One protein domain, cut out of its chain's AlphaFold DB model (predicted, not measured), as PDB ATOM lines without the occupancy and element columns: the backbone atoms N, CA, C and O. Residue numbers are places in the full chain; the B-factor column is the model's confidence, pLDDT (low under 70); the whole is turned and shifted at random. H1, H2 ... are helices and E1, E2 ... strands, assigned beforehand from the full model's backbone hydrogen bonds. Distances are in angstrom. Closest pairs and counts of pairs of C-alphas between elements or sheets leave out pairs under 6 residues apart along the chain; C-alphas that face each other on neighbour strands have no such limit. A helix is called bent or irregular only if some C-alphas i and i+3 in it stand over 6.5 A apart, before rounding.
ATOM      1  N   LEU A   2      53.082  68.323 121.952       64.44
ATOM      2  CA  LEU A   2      53.379  69.038 120.695       64.44
ATOM      3  C   LEU A   2      54.454  68.373 119.808       64.44
ATOM      4  O   LEU A   2      54.260  68.249 118.605       64.44
ATOM      5  N   VAL A   3      55.542  67.865 120.398       70.12
ATOM      6  CA  VAL A   3      56.618  67.156 119.665       70.12
ATOM      7  C   VAL A   3      56.109  65.886 118.975       70.12
ATOM      8  O   VAL A   3      56.501  65.580 117.855       70.12
ATOM      9  N   LEU A   4      55.206  65.164 119.633       64.38
ATOM     10  CA  LEU A   4      54.643  63.905 119.156       64.38
ATOM     11  C   LEU A   4      53.658  64.137 117.999       64.38
ATOM     12  O   LEU A   4      53.742  63.456 116.980       64.38
ATOM     13  N   VAL A   5      52.800  65.153 118.116       66.75
ATOM     14  CA  VAL A   5      51.902  65.581 117.029       66.75
ATOM     15  C   VAL A   5      52.705  66.090 115.832       66.75
ATOM     16  O   VAL A   5      52.462  65.669 114.705       66.75
ATOM     17  N   ARG A   6      53.726  66.927 116.070       73.62
ATOM     18  CA  ARG A   6      54.615  67.431 115.014       73.62
ATOM     19  C   ARG A   6      55.335  66.293 114.296       73.62
ATOM     20  O   ARG A   6      55.413  66.307 113.075       73.62
ATOM     21  N   ARG A   7      55.811  65.286 115.035       73.75
ATOM     22  CA  ARG A   7      56.447  64.100 114.452       73.75
ATOM     23  C   ARG A   7      55.476  63.320 113.567       73.75
ATOM     24  O   ARG A   7      55.883  62.909 112.490       73.75
ATOM     25  N   LEU A   8      54.210  63.185 113.971       68.00
ATOM     26  CA  LEU A   8      53.191  62.497 113.176       68.00
ATOM     27  C   LEU A   8      52.841  63.258 111.888       68.00
ATOM     28  O   LEU A   8      52.780  62.655 110.817       68.00
ATOM     29  N   ILE A   9      52.689  64.583 111.979       70.62
ATOM     30  CA  ILE A   9      52.469  65.451 110.813       70.62
ATOM     31  C   ILE A   9      53.650  65.348 109.845       70.62
ATOM     32  O   ILE A   9      53.442  65.156 108.651       70.62
ATOM     33  N   VAL A  10      54.888  65.409 110.350       75.56
ATOM     34  CA  VAL A  10      56.094  65.272 109.519       75.56
ATOM     35  C   VAL A  10      56.157  63.889 108.873       75.56
ATOM     36  O   VAL A  10      56.414  63.805 107.679       75.56
ATOM     37  N   THR A  11      55.868  62.803 109.601       73.06
ATOM     38  CA  THR A  11      55.846  61.460 108.998       73.06
ATOM     39  C   THR A  11      54.762  61.312 107.940       73.06
ATOM     40  O   THR A  11      55.012  60.677 106.924       73.06
ATOM     41  N   ALA A  12      53.589  61.919 108.133       70.62
ATOM     42  CA  ALA A  12      52.526  61.906 107.135       70.62
ATOM     43  C   ALA A  12      52.914  62.709 105.888       70.62
ATOM     44  O   ALA A  12      52.683  62.249 104.773       70.62
ATOM     45  N   PHE A  13      53.567  63.861 106.067       76.25
ATOM     46  CA  PHE A  13      54.111  64.646 104.961       76.25
ATOM     47  C   PHE A  13      55.178  63.872 104.189       76.25
ATOM     48  O   PHE A  13      55.092  63.774 102.971       76.25
ATOM     49  N   VAL A  14      56.150  63.280 104.885       78.19
ATOM     50  CA  VAL A  14      57.218  62.489 104.257       78.19
ATOM     51  C   VAL A  14      56.642  61.261 103.550       78.19
ATOM     52  O   VAL A  14      57.032  60.979 102.422       78.19
ATOM     53  N   ALA A  15      55.683  60.562 104.162       74.81
ATOM     54  CA  ALA A  15      55.027  59.407 103.554       74.81
ATOM     55  C   ALA A  15      54.185  59.797 102.331       74.81
ATOM     56  O   ALA A  15      54.250  59.117 101.314       74.81
ATOM     57  N   GLY A  16      53.436  60.902 102.395       73.06
ATOM     58  CA  GLY A  16      52.668  61.415 101.259       73.06
ATOM     59  C   GLY A  16      53.563  61.894 100.115       73.06
ATOM     60  O   GLY A  16      53.275  61.635  98.946       73.06
ATOM     61  N   PHE A  17      54.687  62.535 100.436       77.88
ATOM     62  CA  PHE A  17      55.659  62.974  99.439       77.88
ATOM     63  C   PHE A  17      56.368  61.780  98.787       77.88
ATOM     64  O   PHE A  17      56.433  61.694  97.563       77.88
ATOM     65  N   GLY A  18      56.803  60.809  99.595       76.00
ATOM     66  CA  GLY A  18      57.356  59.545  99.113       76.00
ATOM     67  C   GLY A  18      56.363  58.791  98.232       76.00
ATOM     68  O   GLY A  18      56.710  58.395  97.128       76.00
ATOM     69  N   TYR A  19      55.102  58.680  98.654       73.94
ATOM     70  CA  TYR A  19      54.037  58.086  97.844       73.94
ATOM     71  C   TYR A  19      53.870  58.792  96.493       73.94
ATOM     72  O   TYR A  19      53.761  58.131  95.464       73.94
ATOM     73  N   SER A  20      53.887  60.125  96.478       72.69
ATOM     74  CA  SER A  20      53.719  60.908  95.247       72.69
ATOM     75  C   SER A  20      54.814  60.602  94.229       72.69
ATOM     76  O   SER A  20      54.519  60.403  93.059       72.69
ATOM     77  N   ILE A  21      56.069  60.530  94.678       74.69
ATOM     78  CA  ILE A  21      57.210  60.259  93.798       74.69
ATOM     79  C   ILE A  21      57.206  58.791  93.368       74.69
ATOM     80  O   ILE A  21      57.280  58.489  92.181       74.69
ATOM     81  N   LEU A  22      57.076  57.868  94.323       75.38
ATOM     82  CA  LEU A  22      57.199  56.435  94.062       75.38
ATOM     83  C   LEU A  22      55.965  55.815  93.397       75.38
ATOM     84  O   LEU A  22      56.064  54.686  92.936       75.38
ATOM     85  N   SER A  23      54.815  56.491  93.347       71.94
ATOM     86  CA  SER A  23      53.636  56.028  92.589       71.94
ATOM     87  C   SER A  23      53.534  56.639  91.190       71.94
ATOM     88  O   SER A  23      52.553  56.399  90.491       71.94
ATOM     89  N   THR A  24      54.545  57.400  90.759       75.81
ATOM     90  CA  THR A  24      54.675  57.815  89.359       75.81
ATOM     91  C   THR A  24      55.541  56.822  88.597       75.81
ATOM     92  O   THR A  24      56.531  56.305  89.113       75.81
ATOM     93  N   GLY A  25      55.145  56.529  87.367       74.06
ATOM     94  CA  GLY A  25      55.855  55.615  86.482       74.06
ATOM     95  C   GLY A  25      55.447  55.879  85.043       74.06
ATOM     96  O   GLY A  25      54.343  56.346  84.785       74.06
ATOM     97  N   SER A  26      56.334  55.613  84.096       77.31
ATOM     98  CA  SER A  26      56.043  55.769  82.671       77.31
ATOM     99  C   SER A  26      56.526  54.546  81.919       77.31
ATOM    100  O   SER A  26      57.661  54.114  82.122       77.31
ATOM    101  N   GLN A  27      55.694  54.024  81.028       75.25
ATOM    102  CA  GLN A  27      56.059  52.943  80.128       75.25
ATOM    103  C   GLN A  27      55.575  53.282  78.720       75.25
ATOM    104  O   GLN A  27      54.462  53.768  78.534       75.25
ATOM    105  N   GLY A  28      56.433  53.059  77.730       75.00
ATOM    106  CA  GLY A  28      56.116  53.254  76.321       75.00
ATOM    107  C   GLY A  28      56.234  51.942  75.562       75.00
ATOM    108  O   GLY A  28      57.122  51.139  75.855       75.00
ATOM    109  N   TYR A  29      55.350  51.726  74.595       76.00
ATOM    110  CA  TYR A  29      55.430  50.616  73.659       76.00
ATOM    111  C   TYR A  29      55.068  51.095  72.252       76.00
ATOM    112  O   TYR A  29      53.998  51.666  72.035       76.00
ATOM    113  N   CYS A  30      55.967  50.863  71.298       77.88
ATOM    114  CA  CYS A  30      55.697  51.049  69.878       77.88
ATOM    115  C   CYS A  30      55.566  49.649  69.261       77.88
ATOM    116  O   CYS A  30      56.547  48.906  69.259       77.88
ATOM    117  N   PRO A  31      54.371  49.248  68.794       70.81
ATOM    118  CA  PRO A  31      54.176  47.955  68.158       70.81
ATOM    119  C   PRO A  31      54.933  47.842  66.830       70.81
ATOM    120  O   PRO A  31      55.282  46.728  66.473       70.81
ATOM    121  N   GLY A  32      55.184  48.951  66.128       73.25
ATOM    122  CA  GLY A  32      55.969  48.999  64.890       73.25
ATOM    123  C   GLY A  32      57.356  49.623  65.070       73.25
ATOM    124  O   GLY A  32      57.711  50.082  66.158       73.25
ATOM    125  N   GLY A  33      58.129  49.649  63.986       74.38
ATOM    126  CA  GLY A  33      59.502  50.151  63.960       74.38
ATOM    127  C   GLY A  33      59.881  50.790  62.624       74.38
ATOM    128  O   GLY A  33      59.018  51.087  61.801       74.38
ATOM    129  N   MET A  34      61.181  50.999  62.421       72.44
ATOM    130  CA  MET A  34      61.738  51.403  61.129       72.44
ATOM    131  C   MET A  34      62.590  50.278  60.549       72.44
ATOM    132  O   MET A  34      63.281  49.579  61.294       72.44
ATOM    133  N   ASP A  35      62.536  50.125  59.230       73.56
ATOM    134  CA  ASP A  35      63.426  49.253  58.470       73.56
ATOM    135  C   ASP A  35      64.807  49.909  58.292       73.56
ATOM    136  O   ASP A  35      64.962  51.122  58.464       73.56
ATOM    137  N   ALA A  36      65.811  49.123  57.901       70.06
ATOM    138  CA  ALA A  36      67.168  49.595  57.616       70.06
ATOM    139  C   ALA A  36      67.217  50.659  56.501       70.06
ATOM    140  O   ALA A  36      68.124  51.491  56.491       70.06
ATOM    141  N   ASP A  37      66.217  50.662  55.614       70.19
ATOM    142  CA  ASP A  37      66.059  51.617  54.513       70.19
ATOM    143  C   ASP A  37      65.255  52.882  54.902       70.19
ATOM    144  O   ASP A  37      64.979  53.730  54.053       70.19
ATOM    145  N   GLY A  38      64.865  53.031  56.178       69.31
ATOM    146  CA  GLY A  38      64.127  54.196  56.693       69.31
ATOM    147  C   GLY A  38      62.609  54.162  56.463       69.31
ATOM    148  O   GLY A  38      61.918  55.127  56.783       69.31
ATOM    149  N   GLY A  39      62.075  53.062  55.923       75.06
ATOM    150  CA  GLY A  39      60.632  52.826  55.809       75.06
ATOM    151  C   GLY A  39      59.998  52.428  57.146       75.06
ATOM    152  O   GLY A  39      60.672  51.887  58.021       75.06
ATOM    153  N   PHE A  40      58.698  52.675  57.319       77.50
ATOM    154  CA  PHE A  40      57.981  52.202  58.506       77.50
ATOM    155  C   PHE A  40      57.628  50.721  58.385       77.50
ATOM    156  O   PHE A  40      57.272  50.231  57.314       77.50
ATOM    157  N   VAL A  41      57.687  50.022  59.514       77.75
ATOM    158  CA  VAL A  41      57.386  48.597  59.619       77.75
ATOM    159  C   VAL A  41      56.301  48.393  60.669       77.75
ATOM    160  O   VAL A  41      56.362  48.965  61.763       77.75
ATOM    161  N   ASP A  42      55.299  47.578  60.346       74.06
ATOM    162  CA  ASP A  42      54.237  47.213  61.279       74.06
ATOM    163  C   ASP A  42      54.708  46.223  62.365       74.06
ATOM    164  O   ASP A  42      55.854  45.774  62.412       74.06
ATOM    165  N   ARG A  43      53.783  45.838  63.251       70.25
ATOM    166  CA  ARG A  43      54.013  44.851  64.322       70.25
ATOM    167  C   ARG A  43      54.461  43.472  63.840       70.25
ATOM    168  O   ARG A  43      55.026  42.708  64.622       70.25
ATOM    169  N   PHE A  44      54.161  43.124  62.598       72.62
ATOM    170  CA  PHE A  44      54.440  41.818  62.015       72.62
ATOM    171  C   PHE A  44      55.708  41.822  61.158       72.62
ATOM    172  O   PHE A  44      56.069  40.773  60.629       72.62
ATOM    173  N   GLY A  45      56.404  42.958  61.057       70.06
ATOM    174  CA  GLY A  45      57.591  43.078  60.221       70.06
ATOM    175  C   GLY A  45      57.278  43.404  58.759       70.06
ATOM    176  O   GLY A  45      58.178  43.310  57.929       70.06
ATOM    177  N   ASN A  46      56.032  43.758  58.417       77.44
ATOM    178  CA  ASN A  46      55.686  44.135  57.050       77.44
ATOM    179  C   ASN A  46      55.936  45.631  56.822       77.44
ATOM    180  O   ASN A  46      55.620  46.442  57.697       77.44
ATOM    181  N   PRO A  47      56.443  46.013  55.641       77.88
ATOM    182  CA  PRO A  47      56.597  47.411  55.275       77.88
ATOM    183  C   PRO A  47      55.226  48.079  55.142       77.88
ATOM    184  O   PRO A  47      54.302  47.528  54.540       77.88
ATOM    185  N   THR A  48      55.098  49.282  55.696       74.50
ATOM    186  CA  THR A  48      53.869  50.078  55.635       74.50
ATOM    187  C   THR A  48      54.174  51.537  55.337       74.50
ATOM    188  O   THR A  48      55.086  52.106  55.925       74.50
ATOM    189  N   ASP A  49      53.346  52.185  54.519       69.44
ATOM    190  CA  ASP A  49      53.461  53.628  54.247       69.44
ATOM    191  C   ASP A  49      52.890  54.508  55.380       69.44
ATOM    192  O   ASP A  49      52.990  55.734  55.348       69.44
ATOM    193  N   ILE A  50      52.258  53.894  56.388       68.44
ATOM    194  CA  ILE A  50      51.610  54.580  57.510       68.44
ATOM    195  C   ILE A  50      52.526  54.507  58.734       68.44
ATOM    196  O   ILE A  50      52.923  53.421  59.146       68.44
ATOM    197  N   ALA A  51      52.815  55.655  59.353       68.00
ATOM    198  CA  ALA A  51      53.603  55.709  60.580       68.00
ATOM    199  C   ALA A  51      52.901  54.936  61.722       68.00
ATOM    200  O   ALA A  51      51.770  55.292  62.081       68.00
ATOM    201  N   PRO A  52      53.532  53.906  62.321       70.12
ATOM    202  CA  PRO A  52      52.932  53.137  63.401       70.12
ATOM    203  C   PRO A  52      52.695  54.024  64.628       70.12
ATOM    204  O   PRO A  52      53.485  54.911  64.954       70.12
ATOM    205  N   SER A  53      51.584  53.798  65.323       73.38
ATOM    206  CA  SER A  53      51.236  54.543  66.532       73.38
ATOM    207  C   SER A  53      52.039  54.043  67.730       73.38
ATOM    208  O   SER A  53      51.958  52.866  68.078       73.38
ATOM    209  N   CYS A  54      52.760  54.933  68.403       76.81
ATOM    210  CA  CYS A  54      53.417  54.667  69.675       76.81
ATOM    211  C   CYS A  54      52.476  54.976  70.843       76.81
ATOM    212  O   CYS A  54      51.825  56.024  70.883       76.81
ATOM    213  N   ILE A  55      52.434  54.064  71.810       78.19
ATOM    214  CA  ILE A  55      51.611  54.167  73.011       78.19
ATOM    215  C   ILE A  55      52.530  54.557  74.167       78.19
ATOM    216  O   ILE A  55      53.414  53.791  74.546       78.19
ATOM    217  N   ALA A  56      52.319  55.737  74.740       79.19
ATOM    218  CA  ALA A  56      52.955  56.167  75.977       79.19
ATOM    219  C   ALA A  56      51.921  56.139  77.103       79.19
ATOM    220  O   ALA A  56      50.866  56.768  77.020       79.19
ATOM    221  N   MET A  57      52.222  55.396  78.161       75.44
ATOM    222  CA  MET A  57      51.346  55.216  79.306       75.44
ATOM    223  C   MET A  57      52.051  55.726  80.562       75.44
ATOM    224  O   MET A  57      53.132  55.255  80.922       75.44
ATOM    225  N   THR A  58      51.454  56.706  81.235       80.44
ATOM    226  CA  THR A  58      52.011  57.302  82.454       80.44
ATOM    227  C   THR A  58      51.088  57.057  83.636       80.44
ATOM    228  O   THR A  58      49.929  57.474  83.634       80.44
ATOM    229  N   LEU A  59      51.614  56.391  84.657       76.94
ATOM    230  CA  LEU A  59      50.960  56.172  85.932       76.94
ATOM    231  C   LEU A  59      50.902  57.487  86.709       76.94
ATOM    232  O   LEU A  59      51.930  58.109  86.998       76.94
ATOM    233  N   ARG A  60      49.684  57.894  87.064       76.38
ATOM    234  CA  ARG A  60      49.425  59.052  87.910       76.38
ATOM    235  C   ARG A  60      49.139  58.619  89.347       76.38
ATOM    236  O   ARG A  60      48.472  57.608  89.575       76.38
ATOM    237  N   PRO A  61      49.548  59.428  90.335       67.81
ATOM    238  CA  PRO A  61      49.216  59.159  91.722       67.81
ATOM    239  C   PRO A  61      47.697  59.289  91.927       67.81
ATOM    240  O   PRO A  61      47.094  60.322  91.635       67.81
ATOM    241  N   SER A  62      47.063  58.220  92.423       70.94
ATOM    242  CA  SER A  62      45.606  58.174  92.611       70.94
ATOM    243  C   SER A  62      45.126  59.178  93.679       70.94
ATOM    244  O   SER A  62      45.585  59.105  94.826       70.94
ATOM    245  N   PRO A  63      44.146  60.058  93.369       69.19
ATOM    246  CA  PRO A  63      43.553  61.000  94.330       69.19
ATOM    247  C   PRO A  63      42.968  60.313  95.570       69.19
ATOM    248  O   PRO A  63      42.978  60.871  96.668       69.19
ATOM    249  N   VAL A  64      42.487  59.077  95.409       71.88
ATOM    250  CA  VAL A  64      41.874  58.284  96.483       71.88
ATOM    251  C   VAL A  64      42.881  57.982  97.592       71.88
ATOM    252  O   VAL A  64      42.533  58.026  98.771       71.88
ATOM    253  N   VAL A  65      44.147  57.733  97.247       70.38
ATOM    254  CA  VAL A  65      45.179  57.436  98.251       70.38
ATOM    255  C   VAL A  65      45.533  58.679  99.065       70.38
ATOM    256  O   VAL A  65      45.709  58.579 100.280       70.38
ATOM    257  N   TYR A  66      45.529  59.866  98.452       69.31
ATOM    258  CA  TYR A  66      45.662  61.118  99.200       69.31
ATOM    259  C   TYR A  66      44.493  61.341 100.162       69.31
ATOM    260  O   TYR A  66      44.719  61.749 101.302       69.31
ATOM    261  N   LEU A  67      43.259  61.027  99.750       77.06
ATOM    262  CA  LEU A  67      42.090  61.102 100.633       77.06
ATOM    263  C   LEU A  67      42.202  60.134 101.815       77.06
ATOM    264  O   LEU A  67      41.909  60.524 102.944       77.06
ATOM    265  N   LEU A  68      42.667  58.902 101.587       73.50
ATOM    266  CA  LEU A  68      42.891  57.924 102.656       73.50
ATOM    267  C   LEU A  68      43.978  58.384 103.633       73.50
ATOM    268  O   LEU A  68      43.772  58.317 104.844       73.50
ATOM    269  N   LEU A  69      45.101  58.902 103.129       72.56
ATOM    270  CA  LEU A  69      46.153  59.478 103.970       72.56
ATOM    271  C   LEU A  69      45.613  60.641 104.813       72.56
ATOM    272  O   LEU A  69      45.838  60.673 106.025       72.56
ATOM    273  N   ALA A  70      44.849  61.554 104.206       73.81
ATOM    274  CA  ALA A  70      44.223  62.665 104.916       73.81
ATOM    275  C   ALA A  70      43.247  62.177 106.000       73.81
ATOM    276  O   ALA A  70      43.308  62.650 107.134       73.81
ATOM    277  N   LEU A  71      42.403  61.187 105.696       79.38
ATOM    278  CA  LEU A  71      41.472  60.579 106.651       79.38
ATOM    279  C   LEU A  71      42.195  59.955 107.844       79.38
ATOM    280  O   LEU A  71      41.784  60.176 108.982       79.38
ATOM    281  N   VAL A  72      43.283  59.219 107.610       73.31
ATOM    282  CA  VAL A  72      44.079  58.613 108.689       73.31
ATOM    283  C   VAL A  72      44.688  59.690 109.582       73.31
ATOM    284  O   VAL A  72      44.631  59.569 110.807       73.31
ATOM    285  N   VAL A  73      45.225  60.766 109.000       71.25
ATOM    286  CA  VAL A  73      45.793  61.889 109.761       71.25
ATOM    287  C   VAL A  73      44.715  62.610 110.571       71.25
ATOM    288  O   VAL A  73      44.903  62.844 111.768       71.25
ATOM    289  N   VAL A  74      43.571  62.927 109.961       75.56
ATOM    290  CA  VAL A  74      42.438  63.579 110.635       75.56
ATOM    291  C   VAL A  74      41.916  62.697 111.765       75.56
ATOM    292  O   VAL A  74      41.770  63.165 112.891       75.56
ATOM    293  N   TRP A  75      41.722  61.404 111.516       75.81
ATOM    294  CA  TRP A  75      41.261  60.452 112.523       75.81
ATOM    295  C   TRP A  75      42.255  60.293 113.679       75.81
ATOM    296  O   TRP A  75      41.849  60.301 114.843       75.81
ATOM    297  N   ALA A  76      43.558  60.215 113.386       68.62
ATOM    298  CA  ALA A  76      44.604  60.171 114.405       68.62
ATOM    299  C   ALA A  76      44.614  61.451 115.256       68.62
ATOM    300  O   ALA A  76      44.756  61.379 116.478       68.62
ATOM    301  N   THR A  77      44.400  62.609 114.626       67.94
ATOM    302  CA  THR A  77      44.337  63.908 115.310       67.94
ATOM    303  C   THR A  77      43.090  64.009 116.192       67.94
ATOM    304  O   THR A  77      43.207  64.354 117.367       67.94
ATOM    305  N   ILE A  78      41.914  63.621 115.686       71.69
ATOM    306  CA  ILE A  78      40.657  63.580 116.453       71.69
ATOM    307  C   ILE A  78      40.799  62.644 117.657       71.69
ATOM    308  O   ILE A  78      40.466  63.033 118.777       71.69
ATOM    309  N   ARG A  79      41.352  61.436 117.469       67.31
ATOM    310  CA  ARG A  79      41.597  60.502 118.579       67.31
ATOM    311  C   ARG A  79      42.572  61.055 119.613       67.31
ATOM    312  O   ARG A  79      42.377  60.813 120.803       67.31
ATOM    313  N   ALA A  80      43.611  61.765 119.181       62.94
ATOM    314  CA  ALA A  80      44.574  62.380 120.089       62.94
ATOM    315  C   ALA A  80      43.927  63.493 120.931       62.94
ATOM    316  O   ALA A  80      44.164  63.547 122.136       62.94
ATOM    317  N   VAL A  81      43.073  64.326 120.324       66.81
ATOM    318  CA  VAL A  81      42.328  65.392 121.020       66.81
ATOM    319  C   VAL A  81      41.285  64.808 121.977       66.81
ATOM    320  O   VAL A  81      41.208  65.231 123.126       66.81
ATOM    321  N   GLN A  82      40.533  63.784 121.559       66.44
ATOM    322  CA  GLN A  82      39.525  63.131 122.407       66.44
ATOM    323  C   GLN A  82      40.131  62.410 123.621       66.44
ATOM    324  O   GLN A  82      39.483  62.299 124.658       66.44
ATOM    325  N   ARG A  83      41.375  61.929 123.517       60.47
ATOM    326  CA  ARG A  83      42.099  61.278 124.621       60.47
ATOM    327  C   ARG A  83      43.028  62.214 125.392       60.47
ATOM    328  O   ARG A  83      43.848  61.733 126.166       60.47
ATOM    329  N   ALA A  84      42.900  63.531 125.229       55.31
ATOM    330  CA  ALA A  84      43.747  64.501 125.925       55.31
ATOM    331  C   ALA A  84      43.657  64.410 127.464       55.31
ATOM    332  O   ALA A  84      44.630  64.740 128.137       55.31
ATOM    333  N   ASN A  85      42.548  63.893 128.007       56.94
ATOM    334  CA  ASN A  85      42.381  63.655 129.447       56.94
ATOM    335  C   ASN A  85      43.176  62.445 129.976       56.94
ATOM    336  O   ASN A  85      43.353  62.324 131.181       56.94
ATOM    337  N   ASP A  86      43.691  61.580 129.093       61.34
ATOM    338  CA  ASP A  86      44.464  60.385 129.440       61.34
ATOM    339  C   ASP A  86      45.800  60.379 128.677       61.34
ATOM    340  O   ASP A  86      45.944  59.821 127.580       61.34
ATOM    341  N   ALA A  87      46.823  61.007 129.263       58.78
ATOM    342  CA  ALA A  87      48.138  61.175 128.637       58.78
ATOM    343  C   ALA A  87      48.767  59.840 128.178       58.78
ATOM    344  O   ALA A  87      49.390  59.776 127.115       58.78
ATOM    345  N   ALA A  88      48.557  58.752 128.927       63.19
ATOM    346  CA  ALA A  88      49.057  57.422 128.572       63.19
ATOM    347  C   ALA A  88      48.299  56.790 127.387       63.19
ATOM    348  O   ALA A  88      48.905  56.123 126.540       63.19
ATOM    349  N   ALA A  89      46.984  57.013 127.283       61.31
ATOM    350  CA  ALA A  89      46.175  56.492 126.180       61.31
ATOM    351  C   ALA A  89      46.385  57.290 124.882       61.31
ATOM    352  O   ALA A  89      46.339  56.710 123.790       61.31
ATOM    353  N   ALA A  90      46.666  58.593 124.994       59.59
ATOM    354  CA  ALA A  90      47.058  59.445 123.873       59.59
ATOM    355  C   ALA A  90      48.414  59.022 123.279       59.59
ATOM    356  O   ALA A  90      48.544  58.912 122.059       59.59
ATOM    357  N   LEU A  91      49.403  58.702 124.125       63.59
ATOM    358  CA  LEU A  91      50.721  58.229 123.679       63.59
ATOM    359  C   LEU A  91      50.644  56.882 122.946       63.59
ATOM    360  O   LEU A  91      51.271  56.731 121.898       63.59
ATOM    361  N   ARG A  92      49.832  55.933 123.440       66.75
ATOM    362  CA  ARG A  92      49.599  54.655 122.744       66.75
ATOM    363  C   ARG A  92      48.879  54.854 121.413       66.75
ATOM    364  O   ARG A  92      49.266  54.256 120.423       66.75
ATOM    365  N   ALA A  93      47.854  55.702 121.337       63.22
ATOM    366  CA  ALA A  93      47.178  55.940 120.058       63.22
ATOM    367  C   ALA A  93      48.138  56.517 119.000       63.22
ATOM    368  O   ALA A  93      48.100  56.112 117.838       63.22
ATOM    369  N   LEU A  94      49.044  57.408 119.413       65.00
ATOM    370  CA  LEU A  94      50.002  58.036 118.509       65.00
ATOM    371  C   LEU A  94      51.155  57.111 118.097       65.00
ATOM    372  O   LEU A  94      51.625  57.199 116.963       65.00
ATOM    373  N   SER A  95      51.594  56.212 118.985       69.38
ATOM    374  CA  SER A  95      52.671  55.261 118.683       69.38
ATOM    375  C   SER A  95      52.275  54.244 117.613       69.38
ATOM    376  O   SER A  95      53.136  53.787 116.873       69.38
ATOM    377  N   TRP A  96      50.986  53.908 117.520       68.06
ATOM    378  CA  TRP A  96      50.458  53.018 116.483       68.06
ATOM    379  C   TRP A  96      50.129  53.762 115.186       68.06
ATOM    380  O   TRP A  96      50.311  53.211 114.107       68.06
ATOM    381  N   ALA A  97      49.718  55.029 115.260       66.00
ATOM    382  CA  ALA A  97      49.341  55.795 114.075       66.00
ATOM    383  C   ALA A  97      50.507  56.015 113.090       66.00
ATOM    384  O   ALA A  97      50.309  55.912 111.882       66.00
ATOM    385  N   GLY A  98      51.726  56.252 113.587       68.31
ATOM    386  CA  GLY A  98      52.929  56.376 112.751       68.31
ATOM    387  C   GLY A  98      53.181  55.162 111.839       68.31
ATOM    388  O   GLY A  98      53.180  55.321 110.617       68.31
ATOM    389  N   PRO A  99      53.363  53.944 112.388       74.94
ATOM    390  CA  PRO A  99      53.561  52.752 111.571       74.94
ATOM    391  C   PRO A  99      52.346  52.426 110.696       74.94
ATOM    392  O   PRO A  99      52.542  51.964 109.578       74.94
ATOM    393  N   THR A 100      51.108  52.712 111.124       73.12
ATOM    394  CA  THR A 100      49.923  52.515 110.268       73.12
ATOM    395  C   THR A 100      49.957  53.391 109.014       73.12
ATOM    396  O   THR A 100      49.683  52.889 107.927       73.12
ATOM    397  N   VAL A 101      50.334  54.672 109.131       73.25
ATOM    398  CA  VAL A 101      50.473  55.576 107.971       73.25
ATOM    399  C   VAL A 101      51.548  55.067 107.012       73.25
ATOM    400  O   VAL A 101      51.329  55.043 105.803       73.25
ATOM    401  N   ILE A 102      52.689  54.625 107.548       75.38
ATOM    402  CA  ILE A 102      53.794  54.098 106.739       75.38
ATOM    403  C   ILE A 102      53.369  52.814 106.021       75.38
ATOM    404  O   ILE A 102      53.555  52.711 104.813       75.38
ATOM    405  N   LEU A 103      52.765  51.860 106.733       80.69
ATOM    406  CA  LEU A 103      52.297  50.601 106.148       80.69
ATOM    407  C   LEU A 103      51.249  50.832 105.059       80.69
ATOM    408  O   LEU A 103      51.300  50.177 104.022       80.69
ATOM    409  N   LEU A 104      50.334  51.780 105.266       78.31
ATOM    410  CA  LEU A 104      49.319  52.123 104.274       78.31
ATOM    411  C   LEU A 104      49.940  52.759 103.026       78.31
ATOM    412  O   LEU A 104      49.601  52.361 101.913       78.31
ATOM    413  N   ALA A 105      50.879  53.694 103.196       75.44
ATOM    414  CA  ALA A 105      51.584  54.315 102.078       75.44
ATOM    415  C   ALA A 105      52.398  53.282 101.284       75.44
ATOM    416  O   ALA A 105      52.263  53.202 100.066       75.44
ATOM    417  N   VAL A 106      53.192  52.451 101.965       80.62
ATOM    418  CA  VAL A 106      54.010  51.409 101.324       80.62
ATOM    419  C   VAL A 106      53.131  50.371 100.629       80.62
ATOM    420  O   VAL A 106      53.392  50.034  99.478       80.62
ATOM    421  N   GLY A 107      52.058  49.909 101.277       82.12
ATOM    422  CA  GLY A 107      51.116  48.964 100.680       82.12
ATOM    423  C   GLY A 107      50.468  49.513  99.409       82.12
ATOM    424  O   GLY A 107      50.418  48.817  98.398       82.12
ATOM    425  N   ALA A 108      50.048  50.780  99.421       77.50
ATOM    426  CA  ALA A 108      49.481  51.428  98.242       77.50
ATOM    427  C   ALA A 108      50.501  51.552  97.093       77.50
ATOM    428  O   ALA A 108      50.145  51.294  95.942       77.50
ATOM    429  N   ILE A 109      51.766  51.885  97.386       79.12
ATOM    430  CA  ILE A 109      52.842  51.929  96.375       79.12
ATOM    431  C   ILE A 109      53.037  50.547  95.757       79.12
ATOM    432  O   ILE A 109      53.038  50.417  94.539       79.12
ATOM    433  N   VAL A 110      53.168  49.505  96.579       84.06
ATOM    434  CA  VAL A 110      53.413  48.144  96.082       84.06
ATOM    435  C   VAL A 110      52.259  47.674  95.199       84.06
ATOM    436  O   VAL A 110      52.497  47.148  94.115       84.06
ATOM    437  N   VAL A 111      51.011  47.902  95.613       84.00
ATOM    438  CA  VAL A 111      49.827  47.496  94.836       84.00
ATOM    439  C   VAL A 111      49.720  48.268  93.518       84.00
ATOM    440  O   VAL A 111      49.467  47.664  92.480       84.00
ATOM    441  N   THR A 112      49.946  49.585  93.528       79.00
ATOM    442  CA  THR A 112      49.890  50.406  92.303       79.00
ATOM    443  C   THR A 112      51.009  50.053  91.325       79.00
ATOM    444  O   THR A 112      50.739  49.869  90.142       79.00
ATOM    445  N   GLN A 113      52.238  49.882  91.815       78.75
ATOM    446  CA  GLN A 113      53.393  49.520  90.992       78.75
ATOM    447  C   GLN A 113      53.259  48.109  90.411       78.75
ATOM    448  O   GLN A 113      53.437  47.918  89.213       78.75
ATOM    449  N   THR A 114      52.893  47.115  91.226       83.81
ATOM    450  CA  THR A 114      52.719  45.733  90.737       83.81
ATOM    451  C   THR A 114      51.593  45.626  89.717       83.81
ATOM    452  O   THR A 114      51.771  44.968  88.694       83.81
ATOM    453  N   ALA A 115      50.473  46.320  89.941       80.31
ATOM    454  CA  ALA A 115      49.404  46.401  88.956       80.31
ATOM    455  C   ALA A 115      49.888  47.056  87.656       80.31
ATOM    456  O   ALA A 115      49.641  46.500  86.590       80.31
ATOM    457  N   PHE A 116      50.624  48.171  87.733       79.31
ATOM    458  CA  PHE A 116      51.135  48.875  86.556       79.31
ATOM    459  C   PHE A 116      52.095  48.014  85.722       79.31
ATOM    460  O   PHE A 116      51.907  47.875  84.518       79.31
ATOM    461  N   PHE A 117      53.063  47.348  86.356       78.00
ATOM    462  CA  PHE A 117      54.004  46.469  85.649       78.00
ATOM    463  C   PHE A 117      53.370  45.179  85.116       78.00
ATOM    464  O   PHE A 117      53.930  44.546  84.224       78.00
ATOM    465  N   SER A 118      52.211  44.777  85.641       80.56
ATOM    466  CA  SER A 118      51.479  43.611  85.139       80.56
ATOM    467  C   SER A 118      50.663  43.889  83.870       80.56
ATOM    468  O   SER A 118      50.138  42.942  83.286       80.56
ATOM    469  N   ILE A 119      50.552  45.152  83.429       77.31
ATOM    470  CA  ILE A 119      49.766  45.533  82.247       77.31
ATOM    471  C   ILE A 119      50.480  45.039  80.977       77.31
ATOM    472  O   ILE A 119      51.576  45.513  80.657       77.31
ATOM    473  N   PRO A 120      49.875  44.123  80.198       74.50
ATOM    474  CA  PRO A 120      50.498  43.591  78.994       74.50
ATOM    475  C   PRO A 120      50.355  44.574  77.822       74.50
ATOM    476  O   PRO A 120      49.551  44.364  76.926       74.50
ATOM    477  N   LEU A 121      51.161  45.637  77.774       69.38
ATOM    478  CA  LEU A 121      51.108  46.635  76.685       69.38
ATOM    479  C   LEU A 121      51.368  46.042  75.287       69.38
ATOM    480  O   LEU A 121      50.893  46.578  74.293       69.38
ATOM    481  N   ALA A 122      52.078  44.912  75.202       67.25
ATOM    482  CA  ALA A 122      52.434  44.266  73.937       67.25
ATOM    483  C   ALA A 122      51.235  43.700  73.152       67.25
ATOM    484  O   ALA A 122      51.346  43.443  71.951       67.25
ATOM    485  N   ASN A 123      50.098  43.461  73.814       69.06
ATOM    486  CA  ASN A 123      48.894  42.950  73.160       69.06
ATOM    487  C   ASN A 123      47.882  44.049  72.806       69.06
ATOM    488  O   ASN A 123      46.902  43.745  72.129       69.06
ATOM    489  N   TRP A 124      48.139  45.291  73.220       70.56
ATOM    490  CA  TRP A 124      47.229  46.410  73.043       70.56
ATOM    491  C   TRP A 124      47.673  47.304  71.886       70.56
ATOM    492  O   TRP A 124      48.841  47.659  71.752       70.56
ATOM    493  N   ASP A 125      46.718  47.648  71.032       67.50
ATOM    494  CA  ASP A 125      46.890  48.415  69.798       67.50
ATOM    495  C   ASP A 125      46.454  49.884  69.939       67.50
ATOM    496  O   ASP A 125      46.532  50.648  68.982       67.50
ATOM    497  N   GLY A 126      45.988  50.295  71.125       67.56
ATOM    498  CA  GLY A 126      45.529  51.661  71.390       67.56
ATOM    499  C   GLY A 126      44.148  51.999  70.812       67.56
ATOM    500  O   GLY A 126      43.666  53.108  71.028       67.56
ATOM    501  N   THR A 127      43.490  51.069  70.106       68.25
ATOM    502  CA  THR A 127      42.161  51.294  69.498       68.25
ATOM    503  C   THR A 127      41.010  50.973  70.456       68.25
ATOM    504  O   THR A 127      39.896  51.479  70.312       68.25
ATOM    505  N   SER A 128      41.289  50.142  71.458       69.31
ATOM    506  CA  SER A 128      40.353  49.659  72.474       69.31
ATOM    507  C   SER A 128      40.607  50.314  73.836       69.31
ATOM    508  O   SER A 128      41.651  50.928  74.053       69.31
ATOM    509  N   ALA A 129      39.656  50.198  74.773       71.44
ATOM    510  CA  ALA A 129      39.833  50.720  76.129       71.44
ATOM    511  C   ALA A 129      41.135  50.177  76.763       71.44
ATOM    512  O   ALA A 129      41.426  48.988  76.607       71.44
ATOM    513  N   PRO A 130      41.916  51.017  77.469       71.56
ATOM    514  CA  PRO A 130      43.194  50.600  78.032       71.56
ATOM    515  C   PRO A 130      43.004  49.419  78.995       71.56
ATOM    516  O   PRO A 130      42.080  49.460  79.815       71.56
ATOM    517  N   PRO A 131      43.868  48.383  78.946       74.19
ATOM    518  CA  PRO A 131      43.768  47.190  79.789       74.19
ATOM    519  C   PRO A 131      44.258  47.472  81.220       74.19
ATOM    520  O   PRO A 131      45.161  46.815  81.733       74.19
ATOM    521  N   VAL A 132      43.682  48.489  81.861       76.56
ATOM    522  CA  VAL A 132      44.040  48.947  83.203       76.56
ATOM    523  C   VAL A 132      42.885  48.726  84.177       76.56
ATOM    524  O   VAL A 132      41.718  48.871  83.805       76.56
ATOM    525  N   PRO A 133      43.167  48.396  85.448       74.75
ATOM    526  CA  PRO A 133      42.132  48.356  86.470       74.75
ATOM    527  C   PRO A 133      41.500  49.743  86.644       74.75
ATOM    528  O   PRO A 133      42.219  50.731  86.747       74.75
ATOM    529  N   GLY A 134      40.171  49.836  86.767       73.44
ATOM    530  CA  GLY A 134      39.468  51.131  86.858       73.44
ATOM    531  C   GLY A 134      39.813  51.999  88.081       73.44
ATOM    532  O   GLY A 134      39.439  53.165  88.136       73.44
ATOM    533  N   TRP A 135      40.525  51.451  89.068       70.81
ATOM    534  CA  TRP A 135      41.038  52.183  90.234       70.81
ATOM    535  C   TRP A 135      42.445  52.769  90.016       70.81
ATOM    536  O   TRP A 135      42.911  53.567  90.836       70.81
ATOM    537  N   LEU A 136      43.126  52.371  88.939       76.19
ATOM    538  CA  LEU A 136      44.456  52.838  88.576       76.19
ATOM    539  C   LEU A 136      44.320  54.104  87.721       76.19
ATOM    540  O   LEU A 136      43.734  54.080  86.642       76.19
ATOM    541  N   ALA A 137      44.851  55.223  88.210       75.94
ATOM    542  CA  ALA A 137      44.859  56.471  87.457       75.94
ATOM    543  C   ALA A 137      46.028  56.455  86.467       75.94
ATOM    544  O   ALA A 137      47.190  56.450  86.870       75.94
ATOM    545  N   VAL A 138      45.722  56.431  85.173       76.88
ATOM    546  CA  VAL A 138      46.723  56.355  84.109       76.88
ATOM    547  C   VAL A 138      46.346  57.336  83.009       76.88
ATOM    548  O   VAL A 138      45.196  57.354  82.576       76.88
ATOM    549  N   ASP A 139      47.311  58.127  82.550       77.75
ATOM    550  CA  ASP A 139      47.164  58.884  81.309       77.75
ATOM    551  C   ASP A 139      47.760  58.081  80.156       77.75
ATOM    552  O   ASP A 139      48.865  57.537  80.261       77.75
ATOM    553  N   VAL A 140      47.024  58.019  79.050       74.81
ATOM    554  CA  VAL A 140      47.473  57.399  77.804       74.81
ATOM    555  C   VAL A 140      47.637  58.490  76.763       74.81
ATOM    556  O   VAL A 140      46.700  59.235  76.480       74.81
ATOM    557  N   VAL A 141      48.818  58.542  76.161       78.50
ATOM    558  CA  VAL A 141      49.110  59.380  75.005       78.50
ATOM    559  C   VAL A 141      49.470  58.466  73.842       78.50
ATOM    560  O   VAL A 141      50.424  57.696  73.919       78.50
ATOM    561  N   ILE A 142      48.694  58.546  72.762       77.62
ATOM    562  CA  ILE A 142      48.972  57.842  71.508       77.62
ATOM    563  C   ILE A 142      49.543  58.878  70.544       77.62
ATOM    564  O   ILE A 142      48.920  59.910  70.299       77.62
ATOM    565  N   SER A 143      50.750  58.649  70.039       76.94
ATOM    566  CA  SER A 143      51.420  59.563  69.107       76.94
ATOM    567  C   SER A 143      51.969  58.790  67.913       76.94
ATOM    568  O   SER A 143      52.470  57.682  68.104       76.94
ATOM    569  N   PRO A 144      51.882  59.326  66.682       74.69
ATOM    570  CA  PRO A 144      52.509  58.685  65.532       74.69
ATOM    571  C   PRO A 144      54.025  58.633  65.737       74.69
ATOM    572  O   PRO A 144      54.615  59.585  66.260       74.69
ATOM    573  N   MET A 145      54.653  57.526  65.337       67.38
ATOM    574  CA  MET A 145      56.106  57.409  65.331       67.38
ATOM    575  C   MET A 145      56.676  58.507  64.431       67.38
ATOM    576  O   MET A 145      56.354  58.584  63.245       67.38
TER     577      MET A 145
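This is residues 2 to 145 of the 148 residues of an uncharacterized protein of Georgenia ruanii (UniProt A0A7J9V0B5). A narrow three-stranded sheet, E1, E2 and E3, stands end to end with a bundle of three long helices, H1, H2 and H3, and together they make one long rod. The helices run up and down, each against the one before it, and the unnamed residues 30 to 52 lengthen the rod beyond the end of the sheet that is far from the bundle. The printed part has 144 residues, with three named helices and three named strands in the order H1 E1 E2 H2 H3 E3; the sheet's order is E1 - E2 - E3, antiparallel throughout, and the class is mixed, helices and strands. The whole is extended, with a radius of gyration of the C-alphas of 22.8 A and spans of 78 by 24 by 18 A.

Look first at the inner strand E2, residues 53 to 59. Its neighbour is the edge strand E1, residues 25 to 29, antiparallel at 165 degrees, with N 27 and O 57 within hydrogen-bond range at 2.8 A; E1 and E2 form a hairpin. The other edge strand, E3, residues 138 to 144, is antiparallel to E2 at 160 degrees, with N 56 and O 141 at 2.8 A. H3, residues 87 to 117, is on the sheet but only grazes it, with residues 112 to 117. H2, residues 63 to 82, touches H3 at a shallow tilt of 7 degrees, opposite ways, in a helical hairpin; their closest C-alphas are those of Ala 80 and Ala 90, 5.4 A apart. H1, residues 2 to 22, touches H3 at a shallow tilt of 2 degrees, the same way, closest at the C-alphas of Leu 8 and Gly 98, 6.1 A. H1 also touches H2 at a shallow tilt of 8 degrees, opposite ways, closest at the C-alphas of Ala 12 and Val 73, 7.2 A. H1 and H2 are not on the sheet. Every O i to N i+4 pair is within hydrogen-bond range in H1 and H2, and 25 of 27 in H3.

Strand E1, residues 25 to 29, is 13.8 A long, E2, residues 53 to 59, 19.5 A, and E3, residues 138 to 144, 19.6 A, ending at C-alpha 144 at (52.509, 58.685, 65.532). Find C-alpha 2 at (53.379, 69.038, 120.695); from there H1 runs 29.7 A to residue 22. H2, residues 63 to 82, is 28.4 A long. H3 runs 45.8 A from C-alpha 87 at (48.138, 61.175, 128.637) to residue 117; it is neither bent nor irregular, but only just: C-alphas 95 and 98 are 6.0 A apart.

The C-alphas farthest apart are those of Asp 37 and Asn 85, 79.5 A. The printed part has no cut. The links E1 to E2, 23 residues, and H3 to E3, 20 residues, are long. Mean pLDDT of the printed part is 72.6; 41 residues are under 70, among them residues 79 to 98.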